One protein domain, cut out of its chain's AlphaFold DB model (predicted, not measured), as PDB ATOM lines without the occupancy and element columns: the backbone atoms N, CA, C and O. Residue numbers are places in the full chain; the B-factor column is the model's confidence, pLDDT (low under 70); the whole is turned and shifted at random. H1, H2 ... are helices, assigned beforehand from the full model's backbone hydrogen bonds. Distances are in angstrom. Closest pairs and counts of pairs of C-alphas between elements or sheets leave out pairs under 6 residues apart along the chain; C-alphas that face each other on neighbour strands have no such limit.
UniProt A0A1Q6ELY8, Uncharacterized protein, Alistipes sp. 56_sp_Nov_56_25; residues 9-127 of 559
ATOM      1  N   ARG A   9     -24.431 -25.613 -29.239       58.12
ATOM      2  CA  ARG A   9     -24.051 -24.198 -29.384       58.12
ATOM      3  C   ARG A   9     -24.358 -23.642 -30.778       58.12
ATOM      4  O   ARG A   9     -24.757 -22.490 -30.903       58.12
ATOM      5  N   ASP A  10     -24.183 -24.451 -31.818       60.88
ATOM      6  CA  ASP A  10     -24.410 -24.074 -33.216       60.88
ATOM      7  C   ASP A  10     -25.889 -23.949 -33.604       60.88
ATOM      8  O   ASP A  10     -26.177 -23.451 -34.693       60.88
ATOM      9  N   ARG A  11     -26.801 -24.379 -32.722       64.75
ATOM     10  CA  ARG A  11     -28.263 -24.323 -32.884       64.75
ATOM     11  C   ARG A  11     -28.911 -23.161 -32.116       64.75
ATOM     12  O   ARG A  11     -30.102 -22.911 -32.258       64.75
ATOM     13  N   MET A  12     -28.141 -22.413 -31.321       69.31
ATOM     14  CA  MET A  12     -28.649 -21.233 -30.613       69.31
ATOM     15  C   MET A  12     -28.838 -20.047 -31.570       69.31
ATOM     16  O   MET A  12     -27.943 -19.731 -32.359       69.31
ATOM     17  N   CYS A  13     -29.951 -19.318 -31.454       75.56
ATOM     18  CA  CYS A  13     -30.219 -18.085 -32.207       75.56
ATOM     19  C   CYS A  13     -29.149 -17.011 -31.991       75.56
ATOM     20  O   CYS A  13     -28.736 -16.354 -32.944       75.56
ATOM     21  N   SER A  14     -28.627 -16.887 -30.768       71.50
ATOM     22  CA  SER A  14     -27.521 -15.977 -30.439       71.50
ATOM     23  C   SER A  14     -26.224 -16.282 -31.203       71.50
ATOM     24  O   SER A  14     -25.375 -15.404 -31.344       71.50
ATOM     25  N   VAL A  15     -26.077 -17.505 -31.729       76.75
ATOM     26  CA  VAL A  15     -24.914 -17.966 -32.496       76.75
ATOM     27  C   VAL A  15     -25.244 -18.021 -33.989       76.75
ATOM     28  O   VAL A  15     -24.696 -17.241 -34.764       76.75
ATOM     29  N   ALA A  16     -26.153 -18.903 -34.414       76.31
ATOM     30  CA  ALA A  16     -26.488 -19.086 -35.827       76.31
ATOM     31  C   ALA A  16     -27.310 -17.918 -36.391       76.31
ATOM     32  O   ALA A  16     -26.935 -17.347 -37.416       76.31
ATOM     33  N   GLY A  17     -28.366 -17.498 -35.689       80.81
ATOM     34  CA  GLY A  17     -29.137 -16.302 -36.043       80.81
ATOM     35  C   GLY A  17     -28.277 -15.034 -36.019       80.81
ATOM     36  O   GLY A  17     -28.339 -14.230 -36.947       80.81
ATOM     37  N   GLY A  18     -27.405 -14.896 -35.015       82.44
ATOM     38  CA  GLY A  18     -26.440 -13.798 -34.898       82.44
ATOM     39  C   GLY A  18     -25.463 -13.709 -36.078       82.44
ATOM     40  O   GLY A  18     -25.251 -12.621 -36.611       82.44
ATOM     41  N   MET A  19     -24.917 -14.843 -36.540       85.81
ATOM     42  CA  MET A  19     -24.086 -14.897 -37.753       85.81
ATOM     43  C   MET A  19     -24.886 -14.556 -39.020       85.81
ATOM     44  O   MET A  19     -24.414 -13.787 -39.857       85.81
ATOM     45  N   ALA A  20     -26.103 -15.089 -39.153       89.94
ATOM     46  CA  ALA A  20     -26.966 -14.857 -40.309       89.94
ATOM     47  C   ALA A  20     -27.459 -13.399 -40.416       89.94
ATOM     48  O   ALA A  20     -27.530 -12.850 -41.514       89.94
ATOM     49  N   GLY A  21     -27.757 -12.736 -39.293       87.19
ATOM     50  CA  GLY A  21     -28.404 -11.415 -39.241       87.19
ATOM     51  C   GLY A  21     -27.630 -10.250 -39.872       87.19
ATOM     52  O   GLY A  21     -28.201  -9.172 -40.048       87.19
ATOM     53  N   LEU A  22     -26.356 -10.466 -40.221       83.12
ATOM     54  CA  LEU A  22     -25.494  -9.528 -40.953       83.12
ATOM     55  C   LEU A  22     -25.470  -9.765 -42.476       83.12
ATOM     56  O   LEU A  22     -24.846  -8.974 -43.190       83.12
ATOM     57  N   LEU A  23     -26.065 -10.866 -42.950       89.00
ATOM     58  CA  LEU A  23     -25.985 -11.382 -44.323       89.00
ATOM     59  C   LEU A  23     -27.353 -11.545 -45.002       89.00
ATOM     60  O   LEU A  23     -27.423 -11.439 -46.223       89.00
ATOM     61  N   VAL A  24     -28.420 -11.816 -44.241       89.88
ATOM     62  CA  VAL A  24     -29.744 -12.198 -44.780       89.88
ATOM     63  C   VAL A  24     -30.374 -11.175 -45.732       89.88
ATOM     64  O   VAL A  24     -31.105 -11.582 -46.627       89.88
ATOM     65  N   ASP A  25     -30.069  -9.886 -45.583       89.69
ATOM     66  CA  ASP A  25     -30.555  -8.775 -46.414       89.69
ATOM     67  C   ASP A  25     -29.563  -8.308 -47.496       89.69
ATOM     68  O   ASP A  25     -29.747  -7.249 -48.095       89.69
ATOM     69  N   ARG A  26     -28.505  -9.079 -47.784       89.31
ATOM     70  CA  ARG A  26     -27.541  -8.741 -48.843       89.31
ATOM     71  C   ARG A  26     -27.898  -9.381 -50.179       89.31
ATOM     72  O   ARG A  26     -27.982 -10.601 -50.269       89.31
ATOM     73  N   GLU A  27     -27.954  -8.572 -51.235       86.12
ATOM     74  CA  GLU A  27     -27.995  -9.040 -52.633       86.12
ATOM     75  C   GLU A  27     -26.734  -9.832 -53.023       86.12
ATOM     76  O   GLU A  27     -26.802 -10.788 -53.788       86.12
ATOM     77  N   ILE A  28     -25.575  -9.452 -52.472       87.81
ATOM     78  CA  ILE A  28     -24.299 -10.155 -52.651       87.81
ATOM     79  C   ILE A  28     -23.840 -10.651 -51.269       87.81
ATOM     80  O   ILE A  28     -23.368  -9.842 -50.461       87.81
ATOM     81  N   PRO A  29     -23.975 -11.955 -50.957       85.88
ATOM     82  CA  PRO A  29     -23.712 -12.479 -49.614       85.88
ATOM     83  C   PRO A  29     -22.224 -12.418 -49.240       85.88
ATOM     84  O   PRO A  29     -21.889 -12.079 -48.105       85.88
ATOM     85  N   SER A  30     -21.339 -12.690 -50.206       89.25
ATOM     86  CA  SER A  30     -19.883 -12.746 -50.044       89.25
ATOM     87  C   SER A  30     -19.165 -12.109 -51.233       89.25
ATOM     88  O   SER A  30     -19.647 -12.172 -52.361       89.25
ATOM     89  N   ARG A  31     -17.981 -11.535 -50.986       87.81
ATOM     90  CA  ARG A  31     -17.032 -11.099 -52.032       87.81
ATOM     91  C   ARG A  31     -15.913 -12.110 -52.295       87.81
ATOM     92  O   ARG A  31     -15.139 -11.928 -53.228       87.81
ATOM     93  N   LEU A  32     -15.806 -13.143 -51.457       89.00
ATOM     94  CA  LEU A  32     -14.716 -14.123 -51.496       89.00
ATOM     95  C   LEU A  32     -15.161 -15.450 -52.117       89.00
ATOM     96  O   LEU A  32     -14.390 -16.069 -52.845       89.00
ATOM     97  N   ILE A  33     -16.398 -15.872 -51.840       90.38
ATOM     98  CA  ILE A  33     -16.976 -17.126 -52.334       90.38
ATOM     99  C   ILE A  33     -18.147 -16.802 -53.280       90.38
ATOM    100  O   ILE A  33     -19.069 -16.089 -52.875       90.38
ATOM    101  N   PRO A  34     -18.157 -17.318 -54.524       88.62
ATOM    102  CA  PRO A  34     -19.202 -17.041 -55.507       88.62
ATOM    103  C   PRO A  34     -20.448 -17.914 -55.269       88.62
ATOM    104  O   PRO A  34     -20.730 -18.839 -56.035       88.62
ATOM    105  N   PHE A  35     -21.189 -17.624 -54.195       89.56
ATOM    106  CA  PHE A  35     -22.468 -18.279 -53.900       89.56
ATOM    107  C   PHE A  35     -23.493 -18.059 -55.024       89.56
ATOM    108  O   PHE A  35     -23.580 -16.976 -55.606       89.56
ATOM    109  N   ARG A  36     -24.294 -19.088 -55.316       81.69
ATOM    110  CA  ARG A  36     -25.309 -19.100 -56.381       81.69
ATOM    111  C   ARG A  36     -26.672 -19.434 -55.791       81.69
ATOM    112  O   ARG A  36     -26.836 -20.497 -55.204       81.69
ATOM    113  N   GLY A  37     -27.654 -18.562 -55.969       83.31
ATOM    114  CA  GLY A  37     -28.994 -18.739 -55.418       83.31
ATOM    115  C   GLY A  37     -29.820 -17.468 -55.543       83.31
ATOM    116  O   GLY A  37     -29.410 -16.527 -56.220       83.31
ATOM    117  N   GLU A  38     -30.972 -17.439 -54.880       78.31
ATOM    118  CA  GLU A  38     -31.750 -16.211 -54.732       78.31
ATOM    119  C   GLU A  38     -31.264 -15.423 -53.513       78.31
ATOM    120  O   GLU A  38     -31.237 -15.943 -52.396       78.31
ATOM    121  N   PHE A  39     -30.883 -14.168 -53.754       86.12
ATOM    122  CA  PHE A  39     -30.447 -13.210 -52.746       86.12
ATOM    123  C   PHE A  39     -31.155 -11.863 -52.977       86.12
ATOM    124  O   PHE A  39     -31.393 -11.512 -54.136       86.12
ATOM    125  N   PRO A  40     -31.474 -11.094 -51.919       87.94
ATOM    126  CA  PRO A  40     -31.255 -11.412 -50.505       87.94
ATOM    127  C   PRO A  40     -32.124 -12.582 -50.007       87.94
ATOM    128  O   PRO A  40     -33.129 -12.926 -50.623       87.94
ATOM    129  N   LEU A  41     -31.723 -13.218 -48.898       86.56
ATOM    130  CA  LEU A  41     -32.473 -14.337 -48.299       86.56
ATOM    131  C   LEU A  41     -33.815 -13.879 -47.705       86.56
ATOM    132  O   LEU A  41     -34.762 -14.661 -47.640       86.56
ATOM    133  N   LEU A  42     -33.863 -12.627 -47.248       86.81
ATOM    134  CA  LEU A  42     -35.017 -11.933 -46.684       86.81
ATOM    135  C   LEU A  42     -35.057 -10.508 -47.244       86.81
ATOM    136  O   LEU A  42     -34.006  -9.890 -47.421       86.81
ATOM    137  N   ASP A  43     -36.249  -9.953 -47.470       86.12
ATOM    138  CA  ASP A  43     -36.359  -8.529 -47.808       86.12
ATOM    139  C   ASP A  43     -36.011  -7.612 -46.611       86.12
ATOM    140  O   ASP A  43     -35.801  -8.063 -45.483       86.12
ATOM    141  N   MET A  44     -35.941  -6.296 -46.834       79.62
ATOM    142  CA  MET A  44     -35.570  -5.318 -45.798       79.62
ATOM    143  C   MET A  44     -36.489  -5.341 -44.556       79.62
ATOM    144  O   MET A  44     -36.024  -5.129 -43.430       79.62
ATOM    145  N   ILE A  45     -37.791  -5.579 -44.739       76.19
ATOM    146  CA  ILE A  45     -38.793  -5.633 -43.666       76.19
ATOM    147  C   ILE A  45     -38.673  -6.970 -42.931       76.19
ATOM    148  O   ILE A  45     -38.642  -7.010 -41.696       76.19
ATOM    149  N   GLU A  46     -38.550  -8.062 -43.681       81.44
ATOM    150  CA  GLU A  46     -38.348  -9.408 -43.151       81.44
ATOM    151  C   GLU A  46     -37.047  -9.525 -42.355       81.44
ATOM    152  O   GLU A  46     -37.056 -10.066 -41.253       81.44
ATOM    153  N   ALA A  47     -35.942  -8.956 -42.838       85.38
ATOM    154  CA  ALA A  47     -34.653  -8.969 -42.154       85.38
ATOM    155  C   ALA A  47     -34.656  -8.150 -40.853       85.38
ATOM    156  O   ALA A  47     -33.954  -8.492 -39.896       85.38
ATOM    157  N   ARG A  48     -35.465  -7.083 -40.766       78.25
ATOM    158  CA  ARG A  48     -35.701  -6.380 -39.496       78.25
ATOM    159  C   ARG A  48     -36.420  -7.289 -38.494       78.25
ATOM    160  O   ARG A  48     -35.917  -7.463 -37.387       78.25
ATOM    161  N   ARG A  49     -37.527  -7.914 -38.907       74.44
ATOM    162  CA  ARG A  49     -38.300  -8.857 -38.074       74.44
ATOM    163  C   ARG A  49     -37.476 -10.082 -37.667       74.44
ATOM    164  O   ARG A  49     -37.550 -10.515 -36.524       74.44
ATOM    165  N   PHE A  50     -36.634 -10.594 -38.561       84.31
ATOM    166  CA  PHE A  50     -35.676 -11.661 -38.279       84.31
ATOM    167  C   PHE A  50     -34.701 -11.266 -37.166       84.31
ATOM    168  O   PHE A  50     -34.515 -12.020 -36.215       84.31
ATOM    169  N   ARG A  51     -34.120 -10.059 -37.242       87.88
ATOM    170  CA  ARG A  51     -33.207  -9.526 -36.214       87.88
ATOM    171  C   ARG A  51     -33.879  -9.274 -34.863       87.88
ATOM    172  O   ARG A  51     -33.189  -9.295 -33.847       87.88
ATOM    173  N   GLU A  52     -35.188  -9.041 -34.845       80.50
ATOM    174  CA  GLU A  52     -35.998  -8.990 -33.625       80.50
ATOM    175  C   GLU A  52     -36.226 -10.422 -33.083       80.50
ATOM    176  O   GLU A  52     -35.866 -10.698 -31.940       80.50
ATOM    177  N   ALA A  53     -36.664 -11.366 -33.925       71.56
ATOM    178  CA  ALA A  53     -36.928 -12.762 -33.550       71.56
ATOM    179  C   ALA A  53     -35.701 -13.505 -32.979       71.56
ATOM    180  O   ALA A  53     -35.790 -14.142 -31.932       71.56
ATOM    181  N   ILE A  54     -34.517 -13.385 -33.596       81.12
ATOM    182  CA  ILE A  54     -33.288 -14.042 -33.094       81.12
ATOM    183  C   ILE A  54     -32.791 -13.493 -31.743       81.12
ATOM    184  O   ILE A  54     -31.862 -14.061 -31.169       81.12
ATOM    185  N   ARG A  55     -33.347 -12.373 -31.255       73.62
ATOM    186  CA  ARG A  55     -33.052 -11.821 -29.921       73.62
ATOM    187  C   ARG A  55     -34.018 -12.334 -28.856       73.62
ATOM    188  O   ARG A  55     -33.613 -12.450 -27.707       73.62
ATOM    189  N   SER A  56     -35.270 -12.610 -29.228       60.28
ATOM    190  CA  SER A  56     -36.315 -13.121 -28.331       60.28
ATOM    191  C   SER A  56     -36.362 -14.649 -28.244       60.28
ATOM    192  O   SER A  56     -36.912 -15.188 -27.291       60.28
ATOM    193  N   THR A  57     -35.806 -15.351 -29.232       59.72
ATOM    194  CA  THR A  57     -35.866 -16.814 -29.348       59.72
ATOM    195  C   THR A  57     -34.510 -17.443 -29.017       59.72
ATOM    196  O   THR A  57     -33.480 -16.932 -29.449       59.72
ATOM    197  N   MET A  58     -34.478 -18.562 -28.278       60.38
ATOM    198  CA  MET A  58     -33.222 -19.219 -27.865       60.38
ATOM    199  C   MET A  58     -32.636 -20.156 -28.936       60.38
ATOM    200  O   MET A  58     -31.422 -20.127 -29.160       60.38
ATOM    201  N   TRP A  59     -33.471 -20.958 -29.604       69.00
ATOM    202  CA  TRP A  59     -33.067 -21.986 -30.576       69.00
ATOM    203  C   TRP A  59     -33.551 -21.643 -31.985       69.00
ATOM    204  O   TRP A  59     -34.641 -21.100 -32.148       69.00
ATOM    205  N   ILE A  60     -32.761 -21.958 -33.017       65.19
ATOM    206  CA  ILE A  60     -33.136 -21.618 -34.401       65.19
ATOM    207  C   ILE A  60     -34.374 -22.380 -34.881       65.19
ATOM    208  O   ILE A  60     -35.097 -21.877 -35.732       65.19
ATOM    209  N   GLU A  61     -34.632 -23.563 -34.329       73.50
ATOM    210  CA  GLU A  61     -35.790 -24.407 -34.641       73.50
ATOM    211  C   GLU A  61     -37.121 -23.805 -34.180       73.50
ATOM    212  O   GLU A  61     -38.160 -24.130 -34.749       73.50
ATOM    213  N   ASP A  62     -37.074 -22.904 -33.196       68.38
ATOM    214  CA  ASP A  62     -38.230 -22.164 -32.688       68.38
ATOM    215  C   ASP A  62     -38.500 -20.879 -33.513       68.38
ATOM    216  O   ASP A  62     -39.404 -20.103 -33.197       68.38
ATOM    217  N   LEU A  63     -37.714 -20.609 -34.569       70.62
ATOM    218  CA  LEU A  63     -37.968 -19.509 -35.506       70.62
ATOM    219  C   LEU A  63     -39.037 -19.900 -36.549       70.62
ATOM    220  O   LEU A  63     -39.070 -21.047 -36.997       70.62
ATOM    221  N   PRO A  64     -39.848 -18.940 -37.043       78.12
ATOM    222  CA  PRO A  64     -40.747 -19.155 -38.182       78.12
ATOM    223  C   PRO A  64     -40.027 -19.794 -39.387       78.12
ATOM    224  O   PRO A  64     -38.873 -19.441 -39.624       78.12
ATOM    225  N   PRO A  65     -40.664 -20.652 -40.211       79.31
ATOM    226  CA  PRO A  65     -39.970 -21.460 -41.227       79.31
ATOM    227  C   PRO A  65     -39.023 -20.688 -42.160       79.31
ATOM    228  O   PRO A  65     -37.880 -21.102 -42.357       79.31
ATOM    229  N   LYS A  66     -39.443 -19.522 -42.671       82.06
ATOM    230  CA  LYS A  66     -38.601 -18.648 -43.510       82.06
ATOM    231  C   LYS A  66     -37.414 -18.038 -42.743       82.06
ATOM    232  O   LYS A  66     -36.346 -17.831 -43.313       82.06
ATOM    233  N   PHE A  67     -37.567 -17.795 -41.439       87.75
ATOM    234  CA  PHE A  67     -36.505 -17.313 -40.549       87.75
ATOM    235  C   PHE A  67     -35.565 -18.443 -40.106       87.75
ATOM    236  O   PHE A  67     -34.357 -18.231 -40.102       87.75
ATOM    237  N   LEU A  68     -36.065 -19.648 -39.821       84.00
ATOM    238  CA  LEU A  68     -35.233 -20.841 -39.620       84.00
ATOM    239  C   LEU A  68     -34.382 -21.121 -40.869       84.00
ATOM    240  O   LEU A  68     -33.168 -21.283 -40.754       84.00
ATOM    241  N   TYR A  69     -34.983 -21.087 -42.063       86.00
ATOM    242  CA  TYR A  69     -34.260 -21.172 -43.338       86.00
ATOM    243  C   TYR A  69     -33.168 -20.091 -43.449       86.00
ATOM    244  O   TYR A  69     -32.006 -20.409 -43.704       86.00
ATOM    245  N   ALA A  70     -33.508 -18.823 -43.189       87.00
ATOM    246  CA  ALA A  70     -32.559 -17.714 -43.267       87.00
ATOM    247  C   ALA A  70     -31.423 -17.816 -42.227       87.00
ATOM    248  O   ALA A  70     -30.279 -17.478 -42.533       87.00
ATOM    249  N   ALA A  71     -31.701 -18.327 -41.022       85.69
ATOM    250  CA  ALA A  71     -30.695 -18.613 -40.000       85.69
ATOM    251  C   ALA A  71     -29.785 -19.786 -40.397       85.69
ATOM    252  O   ALA A  71     -28.567 -19.709 -40.218       85.69
ATOM    253  N   ALA A  72     -30.349 -20.858 -40.961       82.56
ATOM    254  CA  ALA A  72     -29.602 -22.024 -41.417       82.56
ATOM    255  C   ALA A  72     -28.662 -21.665 -42.579       82.56
ATOM    256  O   ALA A  72     -27.446 -21.797 -42.438       82.56
ATOM    257  N   GLU A  73     -29.188 -21.126 -43.682       86.31
ATOM    258  CA  GLU A  73     -28.378 -20.748 -44.848       86.31
ATOM    259  C   GLU A  73     -27.439 -19.575 -44.541       86.31
ATOM    260  O   GLU A  73     -26.253 -19.636 -44.858       86.31
ATOM    261  N   GLY A  74     -27.912 -18.539 -43.840       89.56
ATOM    262  CA  GLY A  74     -27.076 -17.399 -43.458       89.56
ATOM    263  C   GLY A  74     -25.910 -17.788 -42.542       89.56
ATOM    264  O   GLY A  74     -24.790 -17.315 -42.737       89.56
ATOM    265  N   SER A  75     -26.122 -18.692 -41.576       86.44
ATOM    266  CA  SER A  75     -25.031 -19.194 -40.726       86.44
ATOM    267  C   SER A  75     -24.077 -20.124 -41.481       86.44
ATOM    268  O   SER A  75     -22.875 -20.097 -41.216       86.44
ATOM    269  N   ARG A  76     -24.573 -20.909 -42.446       88.06
ATOM    270  CA  ARG A  76     -23.763 -21.772 -43.318       88.06
ATOM    271  C   ARG A  76     -22.834 -20.951 -44.217       88.06
ATOM    272  O   ARG A  76     -21.630 -21.195 -44.220       88.06
ATOM    273  N   ILE A  77     -23.364 -19.916 -44.875       89.06
ATOM    274  CA  ILE A  77     -22.594 -18.929 -45.655       89.06
ATOM    275  C   ILE A  77     -21.510 -18.279 -44.781       89.06
ATOM    276  O   ILE A  77     -20.342 -18.232 -45.171       89.06
ATOM    277  N   ALA A  78     -21.870 -17.824 -43.573       88.69
ATOM    278  CA  ALA A  78     -20.931 -17.193 -42.644       88.69
ATOM    279  C   ALA A  78     -19.790 -18.130 -42.195       88.69
ATOM    280  O   ALA A  78     -18.653 -17.678 -42.044       88.69
ATOM    281  N   ARG A  79     -20.080 -19.424 -41.979       86.56
ATOM    282  CA  ARG A  79     -19.072 -20.441 -41.627       86.56
ATOM    283  C   ARG A  79     -18.109 -20.696 -42.789       86.56
ATOM    284  O   ARG A  79     -16.911 -20.513 -42.594       86.56
ATOM    285  N   LEU A  80     -18.631 -20.972 -43.987       88.06
ATOM    286  CA  LEU A  80     -17.829 -21.213 -45.194       88.06
ATOM    287  C   LEU A  80     -16.910 -20.028 -45.520       88.06
ATOM    288  O   LEU A  80     -15.723 -20.214 -45.779       88.06
ATOM    289  N   GLU A  81     -17.409 -18.788 -45.442       90.12
ATOM    290  CA  GLU A  81     -16.557 -17.615 -45.667       90.12
ATOM    291  C   GLU A  81     -15.476 -17.469 -44.583       90.12
ATOM    292  O   GLU A  81     -14.336 -17.105 -44.885       90.12
ATOM    293  N   ARG A  82     -15.787 -17.771 -43.317       88.31
ATOM    294  CA  ARG A  82     -14.805 -17.750 -42.223       88.31
ATOM    295  C   ARG A  82     -13.726 -18.823 -42.396       88.31
ATOM    296  O   ARG A  82     -12.557 -18.536 -42.143       88.31
ATOM    297  N   GLU A  83     -14.106 -20.022 -42.824       87.56
ATOM    298  CA  GLU A  83     -13.196 -21.135 -43.118       87.56
ATOM    299  C   GLU A  83     -12.276 -20.793 -44.292       87.56
ATOM    300  O   GLU A  83     -11.056 -20.836 -44.134       87.56
ATOM    301  N   PHE A  84     -12.816 -20.285 -45.405       91.81
ATOM    302  CA  PHE A  84     -11.991 -19.846 -46.531       91.81
ATOM    303  C   PHE A  84     -11.052 -18.683 -46.165       91.81
ATOM    304  O   PHE A  84      -9.875 -18.695 -46.522       91.81
ATOM    305  N   ARG A  85     -11.511 -17.700 -45.372       89.12
ATOM    306  CA  ARG A  85     -10.639 -16.638 -44.825       89.12
ATOM    307  C   ARG A  85      -9.501 -17.212 -43.971       89.12
ATOM    308  O   ARG A  85      -8.383 -16.696 -44.030       89.12
ATOM    309  N   HIS A  86      -9.763 -18.260 -43.188       87.69
ATOM    310  CA  HIS A  86      -8.736 -18.941 -42.400       87.69
ATOM    311  C   HIS A  86      -7.746 -19.701 -43.294       87.69
ATOM    312  O   HIS A  86      -6.539 -19.565 -43.099       87.69
ATOM    313  N   TYR A  87      -8.234 -20.411 -44.316       89.75
ATOM    314  CA  TYR A  87      -7.406 -21.084 -45.317       89.75
ATOM    315  C   TYR A  87      -6.483 -20.106 -46.059       89.75
ATOM    316  O   TYR A  87      -5.274 -20.335 -46.123       89.75
ATOM    317  N   LEU A  88      -7.014 -18.986 -46.563       89.62
ATOM    318  CA  LEU A  88      -6.221 -17.941 -47.223       89.62
ATOM    319  C   LEU A  88      -5.115 -17.419 -46.290       89.62
ATOM    320  O   LEU A  88      -3.944 -17.408 -46.669       89.62
ATOM    321  N   SER A  89      -5.467 -17.081 -45.044       87.88
ATOM    322  CA  SER A  89      -4.520 -16.586 -44.035       87.88
ATOM    323  C   SER A  89      -3.428 -17.609 -43.692       87.88
ATOM    324  O   SER A  89      -2.248 -17.262 -43.635       87.88
ATOM    325  N   ARG A  90      -3.794 -18.890 -43.533       86.31
ATOM    326  CA  ARG A  90      -2.859 -20.002 -43.276       86.31
ATOM    327  C   ARG A  90      -1.860 -20.202 -44.421       86.31
ATOM    328  O   ARG A  90      -0.734 -20.618 -44.170       86.31
ATOM    329  N   ASN A  91      -2.260 -19.872 -45.646       88.94
ATOM    330  CA  ASN A  91      -1.425 -19.915 -46.846       88.94
ATOM    331  C   ASN A  91      -0.824 -18.538 -47.219       88.94
ATOM    332  O   ASN A  91      -0.332 -18.353 -48.329       88.94
ATOM    333  N   GLY A  92      -0.840 -17.567 -46.295       89.06
ATOM    334  CA  GLY A  92      -0.147 -16.281 -46.431       89.06
ATOM    335  C   GLY A  92      -0.857 -15.210 -47.268       89.06
ATOM    336  O   GLY A  92      -0.291 -14.134 -47.462       89.06
ATOM    337  N   LEU A  93      -2.087 -15.451 -47.736       90.38
ATOM    338  CA  LEU A  93      -2.853 -14.513 -48.559       90.38
ATOM    339  C   LEU A  93      -3.936 -13.797 -47.732       90.38
ATOM    340  O   LEU A  93      -4.750 -14.419 -47.053       90.38
ATOM    341  N   LYS A  94      -3.980 -12.462 -47.798       88.50
ATOM    342  CA  LYS A  94      -5.023 -11.659 -47.138       88.50
ATOM    343  C   LYS A  94      -6.267 -11.569 -48.019       88.50
ATOM    344  O   LYS A  94      -6.159 -11.404 -49.229       88.50
ATOM    345  N   SER A  95      -7.455 -11.569 -47.411       84.38
ATOM    346  CA  SER A  95      -8.739 -11.513 -48.136       84.38
ATOM    347  C   SER A  95      -8.855 -10.309 -49.080       84.38
ATOM    348  O   SER A  95      -9.258 -10.467 -50.225       84.38
ATOM    349  N   GLY A  96      -8.418  -9.123 -48.642       84.06
ATOM    350  CA  GLY A  96      -8.435  -7.913 -49.475       84.06
ATOM    351  C   GLY A  96      -7.408  -7.902 -50.614       84.06
ATOM    352  O   GLY A  96      -7.491  -7.043 -51.484       84.06
ATOM    353  N   ASP A  97      -6.449  -8.831 -50.622       88.62
ATOM    354  CA  ASP A  97      -5.525  -9.037 -51.742       88.62
ATOM    355  C   ASP A  97      -6.029 -10.164 -52.658       88.62
ATOM    356  O   ASP A  97      -5.953 -10.028 -53.875       88.62
ATOM    357  N   PHE A  98      -6.679 -11.194 -52.100       91.69
ATOM    358  CA  PHE A  98      -7.463 -12.176 -52.860       91.69
ATOM    359  C   PHE A  98      -8.566 -11.515 -53.712       91.69
ATOM    360  O   PHE A  98      -8.713 -11.858 -54.883       91.69
ATOM    361  N   GLU A  99      -9.305 -10.532 -53.175       87.75
ATOM    362  CA  GLU A  99     -10.343  -9.794 -53.926       87.75
ATOM    363  C   GLU A  99      -9.795  -9.112 -55.200       87.75
ATOM    364  O   GLU A  99     -10.534  -8.962 -56.176       87.75
ATOM    365  N   LYS A 100      -8.499  -8.761 -55.223       90.81
ATOM    366  CA  LYS A 100      -7.815  -8.092 -56.347       90.81
ATOM    367  C   LYS A 100      -7.222  -9.052 -57.385       90.81
ATOM    368  O   LYS A 100      -6.766  -8.580 -58.420       90.81
ATOM    369  N   LEU A 101      -7.178 -10.358 -57.109       90.56
ATOM    370  CA  LEU A 101      -6.644 -11.344 -58.051       90.56
ATOM    371  C   LEU A 101      -7.547 -11.491 -59.282       90.56
ATOM    372  O   LEU A 101      -8.758 -11.268 -59.210       90.56
ATOM    373  N   GLU A 102      -6.972 -11.947 -60.389       91.31
ATOM    374  CA  GLU A 102      -7.734 -12.328 -61.578       91.31
ATOM    375  C   GLU A 102      -8.636 -13.540 -61.289       91.31
ATOM    376  O   GLU A 102      -8.293 -14.427 -60.499       91.31
ATOM    377  N   ASP A 103      -9.789 -13.629 -61.956       86.75
ATOM    378  CA  ASP A 103     -10.790 -14.674 -61.673       86.75
ATOM    379  C   ASP A 103     -10.255 -16.098 -61.903       86.75
ATOM    380  O   ASP A 103     -10.627 -17.041 -61.196       86.75
ATOM    381  N   ALA A 104      -9.308 -16.258 -62.833       86.81
ATOM    382  CA  ALA A 104      -8.597 -17.512 -63.070       86.81
ATOM    383  C   ALA A 104      -7.713 -17.945 -61.881       86.81
ATOM    384  O   ALA A 104      -7.491 -19.142 -61.683       86.81
ATOM    385  N   GLU A 105      -7.214 -16.998 -61.084       88.25
ATOM    386  CA  GLU A 105      -6.407 -17.260 -59.889       88.25
ATOM    387  C   GLU A 105      -7.290 -17.477 -58.661       88.25
ATOM    388  O   GLU A 105      -7.097 -18.466 -57.950       88.25
ATOM    389  N   LYS A 106      -8.333 -16.655 -58.475       89.31
ATOM    390  CA  LYS A 106      -9.390 -16.889 -57.470       89.31
ATOM    391  C   LYS A 106      -9.964 -18.307 -57.587       89.31
ATOM    392  O   LYS A 106     -10.083 -19.021 -56.593       89.31
ATOM    393  N   SER A 107     -10.210 -18.757 -58.820       86.75
ATOM    394  CA  SER A 107     -10.707 -20.104 -59.136       86.75
ATOM    395  C   SER A 107      -9.702 -21.241 -58.891       86.75
ATOM    396  O   SER A 107     -10.104 -22.404 -58.869       86.75
ATOM    397  N   LYS A 108      -8.397 -20.965 -58.746       90.69
ATOM    398  CA  LYS A 108      -7.404 -21.963 -58.291       90.69
ATOM    399  C   LYS A 108      -7.412 -22.058 -56.770       90.69
ATOM    400  O   LYS A 108      -7.562 -23.149 -56.236       90.69
ATOM    401  N   TRP A 109      -7.345 -20.911 -56.097       91.00
ATOM    402  CA  TRP A 109      -7.383 -20.801 -54.639       91.00
ATOM    403  C   TRP A 109      -8.643 -21.416 -54.017       91.00
ATOM    404  O   TRP A 109      -8.535 -22.140 -53.031       91.00
ATOM    405  N   LEU A 110      -9.819 -21.192 -54.616       88.81
ATOM    406  CA  LEU A 110     -11.061 -21.846 -54.187       88.81
ATOM    407  C   LEU A 110     -10.993 -23.371 -54.353       88.81
ATOM    408  O   LEU A 110     -11.367 -24.086 -53.433       88.81
ATOM    409  N   ARG A 111     -10.461 -23.886 -55.473       86.62
ATOM    410  CA  ARG A 111     -10.314 -25.341 -55.678       86.62
ATOM    411  C   ARG A 111      -9.346 -25.983 -54.690       86.62
ATOM    412  O   ARG A 111      -9.683 -27.015 -54.129       86.62
ATOM    413  N   TRP A 112      -8.198 -25.364 -54.418       90.31
ATOM    414  CA  TRP A 112      -7.257 -25.887 -53.423       90.31
ATOM    415  C   TRP A 112      -7.830 -25.877 -52.002       90.31
ATOM    416  O   TRP A 112      -7.515 -26.766 -51.215       90.31
ATOM    417  N   TRP A 113      -8.679 -24.899 -51.667       91.38
ATOM    418  CA  TRP A 113      -9.423 -24.908 -50.408       91.38
ATOM    419  C   TRP A 113     -10.449 -26.048 -50.364       91.38
ATOM    420  O   TRP A 113     -10.465 -26.817 -49.408       91.38
ATOM    421  N   MET A 114     -11.247 -26.197 -51.423       85.75
ATOM    422  CA  MET A 114     -12.242 -27.266 -51.567       85.75
ATOM    423  C   MET A 114     -11.621 -28.666 -51.459       85.75
ATOM    424  O   MET A 114     -12.151 -29.521 -50.754       85.75
ATOM    425  N   GLU A 115     -10.467 -28.881 -52.097       85.31
ATOM    426  CA  GLU A 115      -9.684 -30.120 -52.016       85.31
ATOM    427  C   GLU A 115      -9.106 -30.368 -50.609       85.31
ATOM    428  O   GLU A 115      -9.049 -31.516 -50.171       85.31
ATOM    429  N   ALA A 116      -8.686 -29.318 -49.892       80.62
ATOM    430  CA  ALA A 116      -8.064 -29.438 -48.572       80.62
ATOM    431  C   ALA A 116      -9.076 -29.651 -47.431       80.62
ATOM    432  O   ALA A 116      -8.852 -30.499 -46.568       80.62
ATOM    433  N   ASP A 117     -10.185 -28.908 -47.442       77.31
ATOM    434  CA  ASP A 117     -11.186 -28.891 -46.366       77.31
ATOM    435  C   ASP A 117     -12.448 -29.719 -46.716       77.31
ATOM    436  O   ASP A 117     -13.433 -29.698 -45.983       77.31
ATOM    437  N   SER A 118     -12.416 -30.494 -47.811       73.69
ATOM    438  CA  SER A 118     -13.521 -31.350 -48.298       73.69
ATOM    439  C   SER A 118     -14.833 -30.607 -48.609       73.69
ATOM    440  O   SER A 118     -15.919 -31.149 -48.410       73.69
ATOM    441  N   VAL A 119     -14.743 -29.374 -49.118       82.06
ATOM    442  CA  VAL A 119     -15.906 -28.540 -49.481       82.06
ATOM    443  C   VAL A 119     -16.300 -28.779 -50.940       82.06
ATOM    444  O   VAL A 119     -15.456 -28.745 -51.835       82.06
ATOM    445  N   SER A 120     -17.585 -29.006 -51.209       82.75
ATOM    446  CA  SER A 120     -18.096 -29.293 -52.554       82.75
ATOM    447  C   SER A 120     -18.569 -28.032 -53.290       82.75
ATOM    448  O   SER A 120     -18.793 -26.979 -52.698       82.75
ATOM    449  N   ALA A 121     -18.762 -28.122 -54.611       78.75
ATOM    450  CA  ALA A 121     -19.365 -27.022 -55.372       78.75
ATOM    451  C   ALA A 121     -20.851 -26.809 -55.016       78.75
ATOM    452  O   ALA A 121     -21.358 -25.693 -55.148       78.75
ATOM    453  N   ASP A 122     -21.530 -27.856 -54.535       80.94
ATOM    454  CA  ASP A 122     -22.922 -27.797 -54.088       80.94
ATOM    455  C   ASP A 122     -23.063 -26.991 -52.786       80.94
ATOM    456  O   ASP A 122     -24.085 -26.338 -52.577       80.94
ATOM    457  N   ASP A 123     -22.006 -26.909 -51.968       81.69
ATOM    458  CA  ASP A 123     -21.959 -26.032 -50.791       81.69
ATOM    459  C   ASP A 123     -21.982 -24.538 -51.152       81.69
ATOM    460  O   ASP A 123     -22.277 -23.699 -50.298       81.69
ATOM    461  N   PHE A 124     -21.743 -24.160 -52.409       86.62
ATOM    462  CA  PHE A 124     -21.922 -22.774 -52.859       86.62
ATOM    463  C   PHE A 124     -23.320 -22.512 -53.431       86.62
ATOM    464  O   PHE A 124     -23.632 -21.373 -53.780       86.62
ATOM    465  N   VAL A 125     -24.185 -23.528 -53.508       83.56
ATOM    466  CA  VAL A 125     -25.568 -23.386 -53.966       83.56
ATOM    467  C   VAL A 125     -26.485 -23.087 -52.779       83.56
ATOM    468  O   VAL A 125     -26.435 -23.746 -51.741       83.56
ATOM    469  N   VAL A 126     -27.350 -22.089 -52.941       81.06
ATOM    470  CA  VAL A 126     -28.420 -21.732 -52.005       81.06
ATOM    471  C   VAL A 126     -29.754 -21.927 -52.716       81.06
ATOM    472  O   VAL A 126     -30.020 -21.336 -53.765       81.06
ATOM    473  N   LYS A 127     -30.590 -22.807 -52.166       75.50
ATOM    474  CA  LYS A 127     -31.879 -23.180 -52.760       75.50
ATOM    475  C   LYS A 127     -32.938 -22.154 -52.373       75.50
ATOM    476  O   LYS A 127     -33.100 -21.889 -51.191       75.50
TER     477      LYS A 127
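This is residues 9 to 127 of the 559 residues of an uncharacterized protein of Alistipes sp. 56_sp_Nov_56_25 (UniProt A0A1Q6ELY8). Picture one long helix, H3, as a straight spine, with the helical hairpin of H1 and H2 set crosswise to it toward its first residues and H4 and H5 near its far end. Between these two ends the long stretch of residues 21 to 43 runs out along the spine to about Leu 32 and folds back, and the last printed residues, 118 to 127, also turn back along it. The printed part has 119 residues with five named helices, in the order H1 H2 H3 H4 H5, and no named strand; its class is all helix. It is compact, with a radius of gyration of the C-alphas of 15.1 A, yet elongated in outline, spanning 42 by 27 by 24 A.

Begin with H3, residues 65 to 90, the hub, touching three other helices. With residues 70 to 78 alone it touches H1, residues 13 to 20; the closest C-alphas, those of Ala 20 and Gly 74, are 4.0 A apart. H1 and H3 run the same way at a steep tilt of 69 degrees, only just short of about perpendicular. H1 and H2, residues 44 to 56, form a helical hairpin: they touch, opposite ways at a shallow tilt of 24 degrees, with C-alphas 13 and 54 closest at 5.2 A. H2 is close to H3 but not clearly touching, C-alphas 50 and 67 being closest at 6.1 A. Now look at the far end of H3: H5, residues 103 to 117, only just touches it, with 3 pairs of C-alphas within 8 A, the closest Tyr 87 and Trp 113 at 6.7 A, about perpendicular at 81 degrees. H4, residues 95 to 98, touches H3 only at the corner, and only just, with 3 such pairs, C-alphas 85 and 95 closest at 6.4 A. The helix packing is mostly crossed, but only just: 1 of 3 pairs is at a shallow tilt. Every O i to N i+4 pair is within hydrogen-bond range in H3; H1 has 3 of 4, H2 8 of 9 and H5 9 of 11, while H4 is too short for one.

Find C-alpha 65 at (-39.970, -21.460, -41.227); from there H3 runs 37.2 A to C-alpha 90 at (-2.859, -20.002, -43.276). H1 spans 9.3 A, H2 19.1 A and H4 4.9 A. H5 runs 20.9 A and ends at C-alpha 117, (-11.186, -28.891, -46.366).

The two C-alphas farthest apart, those of Ser 56 and Ala 104, are 44.7 A apart. The printed part has no cut. The link from H1 to H2 is long, with 23 residues. Residues 100 to 105, of which 103 to 105 belong to H5, stand free. The mean pLDDT of the printed part is 83.1; look for values under 70 at residues 9 to 12, 56 to 60 and 62.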